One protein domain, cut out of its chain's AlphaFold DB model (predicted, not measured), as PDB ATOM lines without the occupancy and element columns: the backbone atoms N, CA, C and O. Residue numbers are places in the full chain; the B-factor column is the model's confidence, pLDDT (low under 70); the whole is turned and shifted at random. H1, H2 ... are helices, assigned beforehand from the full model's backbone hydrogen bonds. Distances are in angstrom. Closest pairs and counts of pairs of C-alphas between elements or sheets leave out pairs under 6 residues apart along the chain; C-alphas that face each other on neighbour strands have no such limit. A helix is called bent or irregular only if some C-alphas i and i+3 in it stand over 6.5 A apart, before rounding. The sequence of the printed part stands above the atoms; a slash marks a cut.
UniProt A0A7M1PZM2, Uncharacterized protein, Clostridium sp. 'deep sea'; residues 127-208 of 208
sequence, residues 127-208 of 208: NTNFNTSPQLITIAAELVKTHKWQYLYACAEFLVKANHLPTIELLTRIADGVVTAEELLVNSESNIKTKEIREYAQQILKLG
ATOM      1  N   ASN A 127     -99.654  96.848 -20.938       65.25
ATOM      2  CA  ASN A 127    -100.931  96.278 -21.375       65.25
ATOM      3  C   ASN A 127    -101.740  95.653 -20.242       65.25
ATOM      4  O   ASN A 127    -102.856  95.180 -20.470       65.25
ATOM      5  N   THR A 128    -101.192  95.591 -19.032       63.53
ATOM      6  CA  THR A 128    -101.866  94.866 -17.974       63.53
ATOM      7  C   THR A 128    -102.806  95.791 -17.210       63.53
ATOM      8  O   THR A 128    -102.403  96.692 -16.478       63.53
ATOM      9  N   ASN A 129    -104.104  95.572 -17.419       60.28
ATOM     10  CA  ASN A 129    -105.169  96.354 -16.803       60.28
ATOM     11  C   ASN A 129    -105.404  95.896 -15.353       60.28
ATOM     12  O   ASN A 129    -106.305  95.106 -15.052       60.28
ATOM     13  N   PHE A 130    -104.541  96.360 -14.450       61.06
ATOM     14  CA  PHE A 130    -104.518  95.910 -13.059       61.06
ATOM     15  C   PHE A 130    -105.442  96.675 -12.104       61.06
ATOM     16  O   PHE A 130    -105.522  96.302 -10.932       61.06
ATOM     17  N   ASN A 131    -106.237  97.636 -12.596       56.44
ATOM     18  CA  ASN A 131    -107.333  98.265 -11.831       56.44
ATOM     19  C   ASN A 131    -108.384  97.251 -11.322       56.44
ATOM     20  O   ASN A 131    -109.339  97.609 -10.644       56.44
ATOM     21  N   THR A 132    -108.212  95.971 -11.649       60.16
ATOM     22  CA  THR A 132    -109.114  94.861 -11.360       60.16
ATOM     23  C   THR A 132    -108.615  93.921 -10.257       60.16
ATOM     24  O   THR A 132    -109.329  92.981  -9.917       60.16
ATOM     25  N   SER A 133    -107.414  94.119  -9.686       78.31
ATOM     26  CA  SER A 133    -106.831  93.165  -8.718       78.31
ATOM     27  C   SER A 133    -106.258  93.828  -7.453       78.31
ATOM     28  O   SER A 133    -105.036  93.908  -7.304       78.31
ATOM     29  N   PRO A 134    -107.110  94.236  -6.489       88.94
ATOM     30  CA  PRO A 134    -106.681  94.844  -5.224       88.94
ATOM     31  C   PRO A 134    -105.648  94.018  -4.445       88.94
ATOM     32  O   PRO A 134    -104.775  94.566  -3.783       88.94
ATOM     33  N   GLN A 135    -105.696  92.690  -4.562       92.31
ATOM     34  CA  GLN A 135    -104.770  91.800  -3.862       92.31
ATOM     35  C   GLN A 135    -103.337  91.933  -4.387       92.31
ATOM     36  O   GLN A 135    -102.394  91.804  -3.613       92.31
ATOM     37  N   LEU A 136    -103.158  92.226  -5.680       92.44
ATOM     38  CA  LEU A 136    -101.830  92.464  -6.247       92.44
ATOM     39  C   LEU A 136    -101.246  93.799  -5.771       92.44
ATOM     40  O   LEU A 136    -100.038  93.869  -5.576       92.44
ATOM     41  N   ILE A 137    -102.086  94.813  -5.512       93.69
ATOM     42  CA  ILE A 137    -101.664  96.073  -4.869       93.69
ATOM     43  C   ILE A 137    -101.110  95.771  -3.478       93.69
ATOM     44  O   ILE A 137     -99.995  96.179  -3.167       93.69
ATOM     45  N   THR A 138    -101.841  94.995  -2.673       95.12
ATOM     46  CA  THR A 138    -101.378  94.578  -1.342       95.12
ATOM     47  C   THR A 138    -100.051  93.825  -1.413       95.12
ATOM     48  O   THR A 138     -99.118  94.175  -0.701       95.12
ATOM     49  N   ILE A 139     -99.931  92.832  -2.299       96.06
ATOM     50  CA  ILE A 139     -98.701  92.035  -2.432       96.06
ATOM     51  C   ILE A 139     -97.511  92.908  -2.845       96.06
ATOM     52  O   ILE A 139     -96.443  92.819  -2.244       96.06
ATOM     53  N   ALA A 140     -97.686  93.765  -3.852       95.69
ATOM     54  CA  ALA A 140     -96.637  94.665  -4.315       95.69
ATOM     55  C   ALA A 140     -96.211  95.660  -3.225       95.69
ATOM     56  O   ALA A 140     -95.018  95.908  -3.051       95.69
ATOM     57  N   ALA A 141     -97.166  96.198  -2.462       96.56
ATOM     58  CA  ALA A 141     -96.873  97.095  -1.351       96.56
ATOM     59  C   ALA A 141     -96.041  96.396  -0.266       96.56
ATOM     60  O   ALA A 141     -95.060  96.968   0.207       96.56
ATOM     61  N   GLU A 142     -96.376  95.154   0.093       97.62
ATOM     62  CA  GLU A 142     -95.600  94.365   1.061       97.62
ATOM     63  C   GLU A 142     -94.188  94.042   0.557       97.62
ATOM     64  O   GLU A 142     -93.227  94.142   1.317       97.62
ATOM     65  N   LEU A 143     -94.016  93.755  -0.738       96.94
ATOM     66  CA  LEU A 143     -92.681  93.592  -1.325       96.94
ATOM     67  C   LEU A 143     -91.849  94.881  -1.233       96.94
ATOM     68  O   LEU A 143     -90.676  94.828  -0.857       96.94
ATOM     69  N   VAL A 144     -92.442  96.044  -1.521       97.25
ATOM     70  CA  VAL A 144     -91.756  97.346  -1.432       97.25
ATOM     71  C   VAL A 144     -91.359  97.697   0.007       97.25
ATOM     72  O   VAL A 144     -90.278  98.251   0.216       97.25
ATOM     73  N   LYS A 145     -92.163  97.316   1.007       96.75
ATOM     74  CA  LYS A 145     -91.842  97.515   2.434       96.75
ATOM     75  C   LYS A 145     -90.580  96.787   2.896       96.75
ATOM     76  O   LYS A 145     -90.017  97.153   3.917       96.75
ATOM     77  N   THR A 146     -90.099  95.790   2.154       95.75
ATOM     78  CA  THR A 146     -88.824  95.124   2.475       95.75
ATOM     79  C   THR A 146     -87.596  95.996   2.190       95.75
ATOM     80  O   THR A 146     -86.475  95.551   2.425       95.75
ATOM     81  N   HIS A 147     -87.785  97.198   1.631       95.50
ATOM     82  CA  HIS A 147     -86.734  98.152   1.270       95.50
ATOM     83  C   HIS A 147     -85.714  97.653   0.231       95.50
ATOM     84  O   HIS A 147     -84.787  98.383  -0.117       95.50
ATOM     85  N   LYS A 148     -85.892  96.456  -0.341       96.19
ATOM     86  CA  LYS A 148     -85.045  95.958  -1.430       96.19
ATOM     87  C   LYS A 148     -85.351  96.701  -2.731       96.19
ATOM     88  O   LYS A 148     -86.467  96.634  -3.253       96.19
ATOM     89  N   TRP A 149     -84.344  97.349  -3.308       96.75
ATOM     90  CA  TRP A 149     -84.469  98.161  -4.521       96.75
ATOM     91  C   TRP A 149     -84.977  97.370  -5.723       96.75
ATOM     92  O   TRP A 149     -85.731  97.917  -6.518       96.75
ATOM     93  N   GLN A 150     -84.663  96.076  -5.823       95.25
ATOM     94  CA  GLN A 150     -85.196  95.214  -6.885       95.25
ATOM     95  C   GLN A 150     -86.734  95.165  -6.890       95.25
ATOM     96  O   GLN A 150     -87.355  95.202  -7.949       95.25
ATOM     97  N   TYR A 151     -87.365  95.139  -5.711       96.06
ATOM     98  CA  TYR A 151     -88.822  95.118  -5.606       96.06
ATOM     99  C   TYR A 151     -89.414  96.504  -5.821       96.06
ATOM    100  O   TYR A 151     -90.481  96.621  -6.413       96.06
ATOM    101  N   LEU A 152     -88.695  97.560  -5.429       96.31
ATOM    102  CA  LEU A 152     -89.079  98.919  -5.795       96.31
ATOM    103  C   LEU A 152     -89.082  99.091  -7.326       96.31
ATOM    104  O   LEU A 152     -90.081  99.548  -7.867       96.31
ATOM    105  N   TYR A 153     -88.049  98.621  -8.033       94.81
ATOM    106  CA  TYR A 153     -87.988  98.623  -9.504       94.81
ATOM    107  C   TYR A 153     -89.102  97.812 -10.171       94.81
ATOM    108  O   TYR A 153     -89.611  98.175 -11.235       94.81
ATOM    109  N   ALA A 154     -89.460  96.683  -9.570       93.94
ATOM    110  CA  ALA A 154     -90.497  95.816 -10.101       93.94
ATOM    111  C   ALA A 154     -91.915  96.355  -9.885       93.94
ATOM    112  O   ALA A 154     -92.792  96.116 -10.709       93.94
ATOM    113  N   CYS A 155     -92.162  97.024  -8.756       94.75
ATOM    114  CA  CYS A 155     -93.518  97.306  -8.290       94.75
ATOM    115  C   CYS A 155     -93.891  98.793  -8.288       94.75
ATOM    116  O   CYS A 155     -95.083  99.097  -8.231       94.75
ATOM    117  N   ALA A 156     -92.929  99.722  -8.329       94.81
ATOM    118  CA  ALA A 156     -93.201 101.149  -8.147       94.81
ATOM    119  C   ALA A 156     -94.156 101.715  -9.200       94.81
ATOM    120  O   ALA A 156     -95.140 102.347  -8.831       94.81
ATOM    121  N   GLU A 157     -93.915 101.461 -10.492       92.81
ATOM    122  CA  GLU A 157     -94.779 101.978 -11.564       92.81
ATOM    123  C   GLU A 157     -96.230 101.511 -11.385       92.81
ATOM    124  O   GLU A 157     -97.172 102.300 -11.489       92.81
ATOM    125  N   PHE A 158     -96.408 100.229 -11.061       91.19
ATOM    126  CA  PHE A 158     -97.712  99.643 -10.777       91.19
ATOM    127  C   PHE A 158     -98.407 100.318  -9.586       91.19
ATOM    128  O   PHE A 158     -99.575 100.695  -9.684       91.19
ATOM    129  N   LEU A 159     -97.695 100.493  -8.473       93.44
ATOM    130  CA  LEU A 159     -98.243 101.083  -7.253       93.44
ATOM    131  C   LEU A 159     -98.565 102.575  -7.416       93.44
ATOM    132  O   LEU A 159     -99.572 103.040  -6.884       93.44
ATOM    133  N   VAL A 160     -97.761 103.310  -8.187       93.38
ATOM    134  CA  VAL A 160     -98.017 104.720  -8.510       93.38
ATOM    135  C   VAL A 160     -99.272 104.861  -9.369       93.38
ATOM    136  O   VAL A 160    -100.149 105.643  -9.018       93.38
ATOM    137  N   LYS A 161     -99.438 104.037 -10.414       89.81
ATOM    138  CA  LYS A 161    -100.679 104.015 -11.218       89.81
ATOM    139  C   LYS A 161    -101.919 103.655 -10.395       89.81
ATOM    140  O   LYS A 161    -103.020 104.095 -10.716       89.81
ATOM    141  N   ALA A 162    -101.743 102.866  -9.338       90.06
ATOM    142  CA  ALA A 162    -102.790 102.527  -8.381       90.06
ATOM    143  C   ALA A 162    -103.020 103.604  -7.296       90.06
ATOM    144  O   ALA A 162    -103.806 103.368  -6.378       90.06
ATOM    145  N   ASN A 163    -102.357 104.767  -7.374       91.94
ATOM    146  CA  ASN A 163    -102.405 105.847  -6.381       91.94
ATOM    147  C   ASN A 163    -102.050 105.394  -4.951       91.94
ATOM    148  O   ASN A 163    -102.617 105.875  -3.967       91.94
ATOM    149  N   HIS A 164    -101.113 104.452  -4.807       94.25
ATOM    150  CA  HIS A 164    -100.685 103.966  -3.498       94.25
ATOM    151  C   HIS A 164     -99.770 104.991  -2.799       94.25
ATOM    152  O   HIS A 164     -98.551 105.001  -2.999       94.25
ATOM    153  N   LEU A 165    -100.372 105.843  -1.958       96.38
ATOM    154  CA  LEU A 165     -99.709 106.979  -1.295       96.38
ATOM    155  C   LEU A 165     -98.386 106.631  -0.591       96.38
ATOM    156  O   LEU A 165     -97.404 107.317  -0.869       96.38
ATOM    157  N   PRO A 166     -98.271 105.550   0.212       97.94
ATOM    158  CA  PRO A 166     -97.006 105.244   0.887       97.94
ATOM    159  C   PRO A 166     -95.843 105.004  -0.084       97.94
ATOM    160  O   PRO A 166     -94.695 105.338   0.207       97.94
ATOM    161  N   THR A 167     -96.121 104.437  -1.261       97.38
ATOM    162  CA  THR A 167     -95.090 104.240  -2.289       97.38
ATOM    163  C   THR A 167     -94.728 105.555  -2.968       97.38
ATOM    164  O   THR A 167     -93.553 105.789  -3.232       97.38
ATOM    165  N   ILE A 168     -95.705 106.426  -3.221       97.69
ATOM    166  CA  ILE A 168     -95.466 107.760  -3.792       97.69
ATOM    167  C   ILE A 168     -94.602 108.605  -2.843       97.69
ATOM    168  O   ILE A 168     -93.638 109.234  -3.283       97.69
ATOM    169  N   GLU A 169     -94.888 108.572  -1.541       98.00
ATOM    170  CA  GLU A 169     -94.101 109.259  -0.509       98.00
ATOM    171  C   GLU A 169     -92.671 108.707  -0.428       98.00
ATOM    172  O   GLU A 169     -91.703 109.472  -0.416       98.00
ATOM    173  N   LEU A 170     -92.524 107.376  -0.449       98.19
ATOM    174  CA  LEU A 170     -91.224 106.708  -0.497       98.19
ATOM    175  C   LEU A 170     -90.399 107.152  -1.713       98.19
ATOM    176  O   LEU A 170     -89.232 107.517  -1.569       98.19
ATOM    177  N   LEU A 171     -91.002 107.136  -2.904       98.12
ATOM    178  CA  LEU A 171     -90.336 107.547  -4.138       98.12
ATOM    179  C   LEU A 171     -89.969 109.030  -4.110       98.12
ATOM    180  O   LEU A 171     -88.868 109.371  -4.529       98.12
ATOM    181  N   THR A 172     -90.842 109.895  -3.588       98.25
ATOM    182  CA  THR A 172     -90.568 111.339  -3.454       98.25
ATOM    183  C   THR A 172     -89.338 111.566  -2.584       98.25
ATOM    184  O   THR A 172     -88.380 112.206  -3.014       98.25
ATOM    185  N   ARG A 173     -89.293 110.924  -1.410       98.19
ATOM    186  CA  ARG A 173     -88.138 110.983  -0.507       98.19
ATOM    187  C   ARG A 173     -86.841 110.531  -1.193       98.19
ATOM    188  O   ARG A 173     -85.813 111.200  -1.081       98.19
ATOM    189  N   ILE A 174     -86.876 109.406  -1.912       97.88
ATOM    190  CA  ILE A 174     -85.702 108.880  -2.630       97.88
ATOM    191  C   ILE A 174     -85.292 109.818  -3.779       97.88
ATOM    192  O   ILE A 174     -84.098 110.061  -3.970       97.88
ATOM    193  N   ALA A 175     -86.251 110.378  -4.522       97.75
ATOM    194  CA  ALA A 175     -86.021 111.320  -5.620       97.75
ATOM    195  C   ALA A 175     -85.317 112.610  -5.151       97.75
ATOM    196  O   ALA A 175     -84.427 113.123  -5.851       97.75
ATOM    197  N   ASP A 176     -85.646 113.060  -3.939       97.62
ATOM    198  CA  ASP A 176     -85.007 114.183  -3.240       97.62
ATOM    199  C   ASP A 176     -83.602 113.842  -2.708       97.62
ATOM    200  O   ASP A 176     -82.874 114.712  -2.232       97.62
ATOM    201  N   GLY A 177     -83.169 112.588  -2.853       96.12
ATOM    202  CA  GLY A 177     -81.845 112.115  -2.451       96.12
ATOM    203  C   GLY A 177     -81.765 111.650  -1.000       96.12
ATOM    204  O   GLY A 177     -80.665 111.399  -0.508       96.12
ATOM    205  N   VAL A 178     -82.900 111.506  -0.313       97.12
ATOM    206  CA  VAL A 178     -82.943 111.022   1.067       97.12
ATOM    207  C   VAL A 178     -83.100 109.500   1.051       97.12
ATOM    208  O   VAL A 178     -84.196 108.981   0.864       97.12
ATOM    209  N   VAL A 179     -82.006 108.771   1.273       96.69
ATOM    210  CA  VAL A 179     -81.981 107.303   1.416       96.69
ATOM    211  C   VAL A 179     -81.497 106.954   2.820       96.69
ATOM    212  O   VAL A 179     -80.506 107.523   3.284       96.69
ATOM    213  N   THR A 180     -82.196 106.064   3.524       96.88
ATOM    214  CA  THR A 180     -81.866 105.743   4.919       96.88
ATOM    215  C   THR A 180     -80.668 104.795   5.017       96.88
ATOM    216  O   THR A 180     -80.339 104.067   4.080       96.88
ATOM    217  N   ALA A 181     -80.012 104.766   6.180       96.94
ATOM    218  CA  ALA A 181     -78.921 103.823   6.439       96.94
ATOM    219  C   ALA A 181     -79.385 102.356   6.364       96.94
ATOM    220  O   ALA A 181     -78.647 101.503   5.879       96.94
ATOM    221  N   GLU A 182     -80.616 102.073   6.796       96.00
ATOM    222  CA  GLU A 182     -81.237 100.751   6.684       96.00
ATOM    223  C   GLU A 182     -81.397 100.328   5.219       96.00
ATOM    224  O   GLU A 182     -81.014  99.219   4.852       96.00
ATOM    225  N   GLU A 183     -81.877 101.229   4.358       96.75
ATOM    226  CA  GLU A 183     -82.009 100.964   2.923       96.75
ATOM    227  C   GLU A 183     -80.654 100.681   2.276       96.75
ATOM    228  O   GLU A 183     -80.538  99.763   1.465       96.75
ATOM    229  N   LEU A 184     -79.609 101.423   2.649       96.94
ATOM    230  CA  LEU A 184     -78.255 101.165   2.155       96.94
ATOM    231  C   LEU A 184     -77.722  99.807   2.628       96.94
ATOM    232  O   LEU A 184     -77.081  99.103   1.850       96.94
ATOM    233  N   LEU A 185     -78.005  99.420   3.874       97.31
ATOM    234  CA  LEU A 185     -77.581  98.139   4.432       97.31
ATOM    235  C   LEU A 185     -78.261  96.963   3.719       97.31
ATOM    236  O   LEU A 185     -77.578  96.049   3.252       97.31
ATOM    237  N   VAL A 186     -79.592  97.016   3.579       97.12
ATOM    238  CA  VAL A 186     -80.402  95.988   2.899       97.12
ATOM    239  C   VAL A 186     -79.994  95.819   1.431       97.12
ATOM    240  O   VAL A 186     -80.104  94.721   0.886       97.12
ATOM    241  N   ASN A 187     -79.499  96.883   0.792       97.31
ATOM    242  CA  ASN A 187     -79.102  96.888  -0.618       97.31
ATOM    243  C   ASN A 187     -77.584  96.906  -0.834       97.31
ATOM    244  O   ASN A 187     -77.131  97.204  -1.939       97.31
ATOM    245  N   SER A 188     -76.791  96.566   0.183       95.94
ATOM    246  CA  SER A 188     -75.323  96.577   0.103       95.94
ATOM    247  C   SER A 188     -74.765  95.656  -0.992       95.94
ATOM    248  O   SER A 188     -73.790  96.008  -1.655       95.94
ATOM    249  N   GLU A 189     -75.428  94.526  -1.239       94.56
ATOM    250  CA  GLU A 189     -75.090  93.563  -2.300       94.56
ATOM    251  C   GLU A 189     -75.872  93.798  -3.604       94.56
ATOM    252  O   GLU A 189     -75.757  93.030  -4.558       94.56
ATOM    253  N   SER A 190     -76.685  94.857  -3.673       94.06
ATOM    254  CA  SER A 190     -77.454  95.158  -4.875       94.06
ATOM    255  C   SER A 190     -76.555  95.667  -6.002       94.06
ATOM    256  O   SER A 190     -75.645  96.491  -5.821       94.06
ATOM    257  N   ASN A 191     -76.867  95.224  -7.218       94.88
ATOM    258  CA  ASN A 191     -76.286  95.802  -8.425       94.88
ATOM    259  C   ASN A 191     -76.809  97.220  -8.685       94.88
ATOM    260  O   ASN A 191     -76.101  98.009  -9.302       94.88
ATOM    261  N   ILE A 192     -77.992  97.553  -8.159       95.94
ATOM    262  CA  ILE A 192     -78.579  98.889  -8.241       95.94
ATOM    263  C   ILE A 192     -77.804  99.815  -7.302       95.94
ATOM    264  O   ILE A 192     -77.517  99.440  -6.165       95.94
ATOM    265  N   LYS A 193     -77.461 101.022  -7.752       95.94
ATOM    266  CA  LYS A 193     -76.779 102.048  -6.945       95.94
ATOM    267  C   LYS A 193     -77.728 103.165  -6.517       95.94
ATOM    268  O   LYS A 193     -78.742 103.425  -7.157       95.94
ATOM    269  N   THR A 194     -77.351 103.906  -5.473       96.25
ATOM    270  CA  THR A 194     -78.138 105.038  -4.939       96.25
ATOM    271  C   THR A 194     -78.486 106.076  -6.009       96.25
ATOM    272  O   THR A 194     -79.584 106.626  -6.019       96.25
ATOM    273  N   LYS A 195     -77.554 106.343  -6.931       97.00
ATOM    274  CA  LYS A 195     -77.795 107.248  -8.060       97.00
ATOM    275  C   LYS A 195     -78.894 106.712  -8.984       97.00
ATOM    276  O   LYS A 195     -79.803 107.455  -9.328       97.00
ATOM    277  N   GLU A 196     -78.831 105.429  -9.330       97.38
ATOM    278  CA  GLU A 196     -79.776 104.783 -10.245       97.38
ATOM    279  C   GLU A 196     -81.180 104.725  -9.645       97.38
ATOM    280  O   GLU A 196     -82.141 105.102 -10.310       97.38
ATOM    281  N   ILE A 197     -81.311 104.348  -8.365       97.31
ATOM    282  CA  ILE A 197     -82.630 104.296  -7.720       97.31
ATOM    283  C   ILE A 197     -83.262 105.688  -7.581       97.31
ATOM    284  O   ILE A 197     -84.480 105.828  -7.686       97.31
ATOM    285  N   ARG A 198     -82.446 106.736  -7.406       97.75
ATOM    286  CA  ARG A 198     -82.912 108.127  -7.400       97.75
ATOM    287  C   ARG A 198     -83.421 108.562  -8.772       97.75
ATOM    288  O   ARG A 198     -84.505 109.133  -8.861       97.75
ATOM    289  N   GLU A 199     -82.652 108.297  -9.825       97.62
ATOM    290  CA  GLU A 199     -83.046 108.601 -11.207       97.62
ATOM    291  C   GLU A 199     -84.324 107.844 -11.591       97.62
ATOM    292  O   GLU A 199     -85.254 108.430 -12.150       97.62
ATOM    293  N   TYR A 200     -84.414 106.572 -11.200       96.94
ATOM    294  CA  TYR A 200     -85.613 105.762 -11.365       96.94
ATOM    295  C   TYR A 200     -86.820 106.364 -10.638       96.94
ATOM    296  O   TYR A 200     -87.871 106.546 -11.250       96.94
ATOM    297  N   ALA A 201     -86.681 106.748  -9.365       97.50
ATOM    298  CA  ALA A 201     -87.776 107.354  -8.610       97.50
ATOM    299  C   ALA A 201     -88.287 108.650  -9.265       97.50
ATOM    300  O   ALA A 201     -89.496 108.830  -9.424       97.50
ATOM    301  N   GLN A 202     -87.379 109.511  -9.733       97.69
ATOM    302  CA  GLN A 202     -87.728 110.728 -10.477       97.69
ATOM    303  C   GLN A 202     -88.453 110.431 -11.793       97.69
ATOM    304  O   GLN A 202     -89.329 111.195 -12.196       97.69
ATOM    305  N   GLN A 203     -88.077 109.358 -12.490       96.50
ATOM    306  CA  GLN A 203     -88.746 108.939 -13.716       96.50
ATOM    307  C   GLN A 203     -90.167 108.446 -13.429       96.50
ATOM    308  O   GLN A 203     -91.099 108.881 -14.101       96.50
ATOM    309  N   ILE A 204     -90.340 107.574 -12.436       94.81
ATOM    310  CA  ILE A 204     -91.645 106.991 -12.103       94.81
ATOM    311  C   ILE A 204     -92.639 108.061 -11.640       94.81
ATOM    312  O   ILE A 204     -93.785 108.049 -12.082       94.81
ATOM    313  N   LEU A 205     -92.209 109.027 -10.826       94.50
ATOM    314  CA  LEU A 205     -93.075 110.119 -10.360       94.50
ATOM    315  C   LEU A 205     -93.542 111.064 -11.479       94.50
ATOM    316  O   LEU A 205     -94.502 111.794 -11.283       94.50
ATOM    317  N   LYS A 206     -92.888 111.061 -12.648       92.31
ATOM    318  CA  LYS A 206     -93.351 111.805 -13.835       92.31
ATOM    319  C   LYS A 206     -94.398 111.040 -14.651       92.31
ATOM    320  O   LYS A 206     -94.965 111.617 -15.576       92.31
ATOM    321  N   LEU A 207     -94.573 109.741 -14.392       80.06
ATOM    322  CA  LEU A 207     -95.510 108.868 -15.111       80.06
ATOM    323  C   LEU A 207     -96.883 108.762 -14.435       80.06
ATOM    324  O   LEU A 207     -97.840 108.403 -15.120       80.06
ATOM    325  N   GLY A 208     -96.947 108.985 -13.117       66.12
ATOM    326  CA  GLY A 208     -98.192 109.071 -12.344       66.12
ATOM    327  C   GLY A 208     -98.800 110.458 -12.422       66.12
ATOM    328  O   GLY A 208    -100.045 110.527 -12.485       66.12
TER     329      GLY A 208
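AT A GLANCE: This is residues 127 to 208 of the 208 residues of an uncharacterized protein of Clostridium sp. 'deep sea' (UniProt A0A7M1PZM2). H2, the longest helix, makes the middle of a small helical body, with H1 folded against it as a helical hairpin on one side and H3 and H5, set crosswise to each other, on the other side. The short H4 sits off at one end of the long axis, touching no helix. The 82 printed residues hold five named helices, in the order H1, H2, H3, H4, H5, and no named strand: the class is all helix. The whole is compact, with a radius of gyration of the C-alphas of 12.3 A, and elongated, spanning 35 by 23 by 21 A.

IN THESE COORDINATES: H2, residues 149 to 161, is 18.5 A long and irregular: C-alphas 154 and 157 are 7.6 A apart. H1, residues 134 to 145, is 16.9 A long and begins at C-alpha 134, (-106.681, 94.844, -5.224). H3 is residues 165 to 175, 15.0 A; H4 is residues 181 to 186, 8.7 A. H5, residues 194 to 204, is 15.4 A long and ends at C-alpha 204, (-91.645, 106.991, -12.103).

HOW THE PARTS SIT: H2 is the hub, touching three helices. It touches H1 at a steep tilt of 39 degrees, opposite ways, the closest C-alphas being those of Val 144 and Leu 152, 5.4 A apart. With residues 156 to 160 alone it touches H3, at a steep tilt of 56 degrees; the closest C-alphas are Val 160 and Ile 168, 6.2 A. H5 touches H2 at a shallow tilt of 15 degrees, the same way, closest at the C-alphas of Glu 157 and Ile 204, 5.9 A. H3 and H5 touch at 50 degrees, a steep tilt, closest at the C-alphas of Ala 175 and Arg 198, 4.8 A. H4 is apart from H1 and H3. Every O i to N i+4 pair is within hydrogen-bond range in H1, H3, H4 and H5; in H2, 7 of 9 are.

THE WHOLE: The C-alphas farthest apart, Asn 127 and Ala 181, are 36.3 A apart. The printed part has no cut and no long link. Residues 127 to 132 and residue 208 have pLDDT under 70.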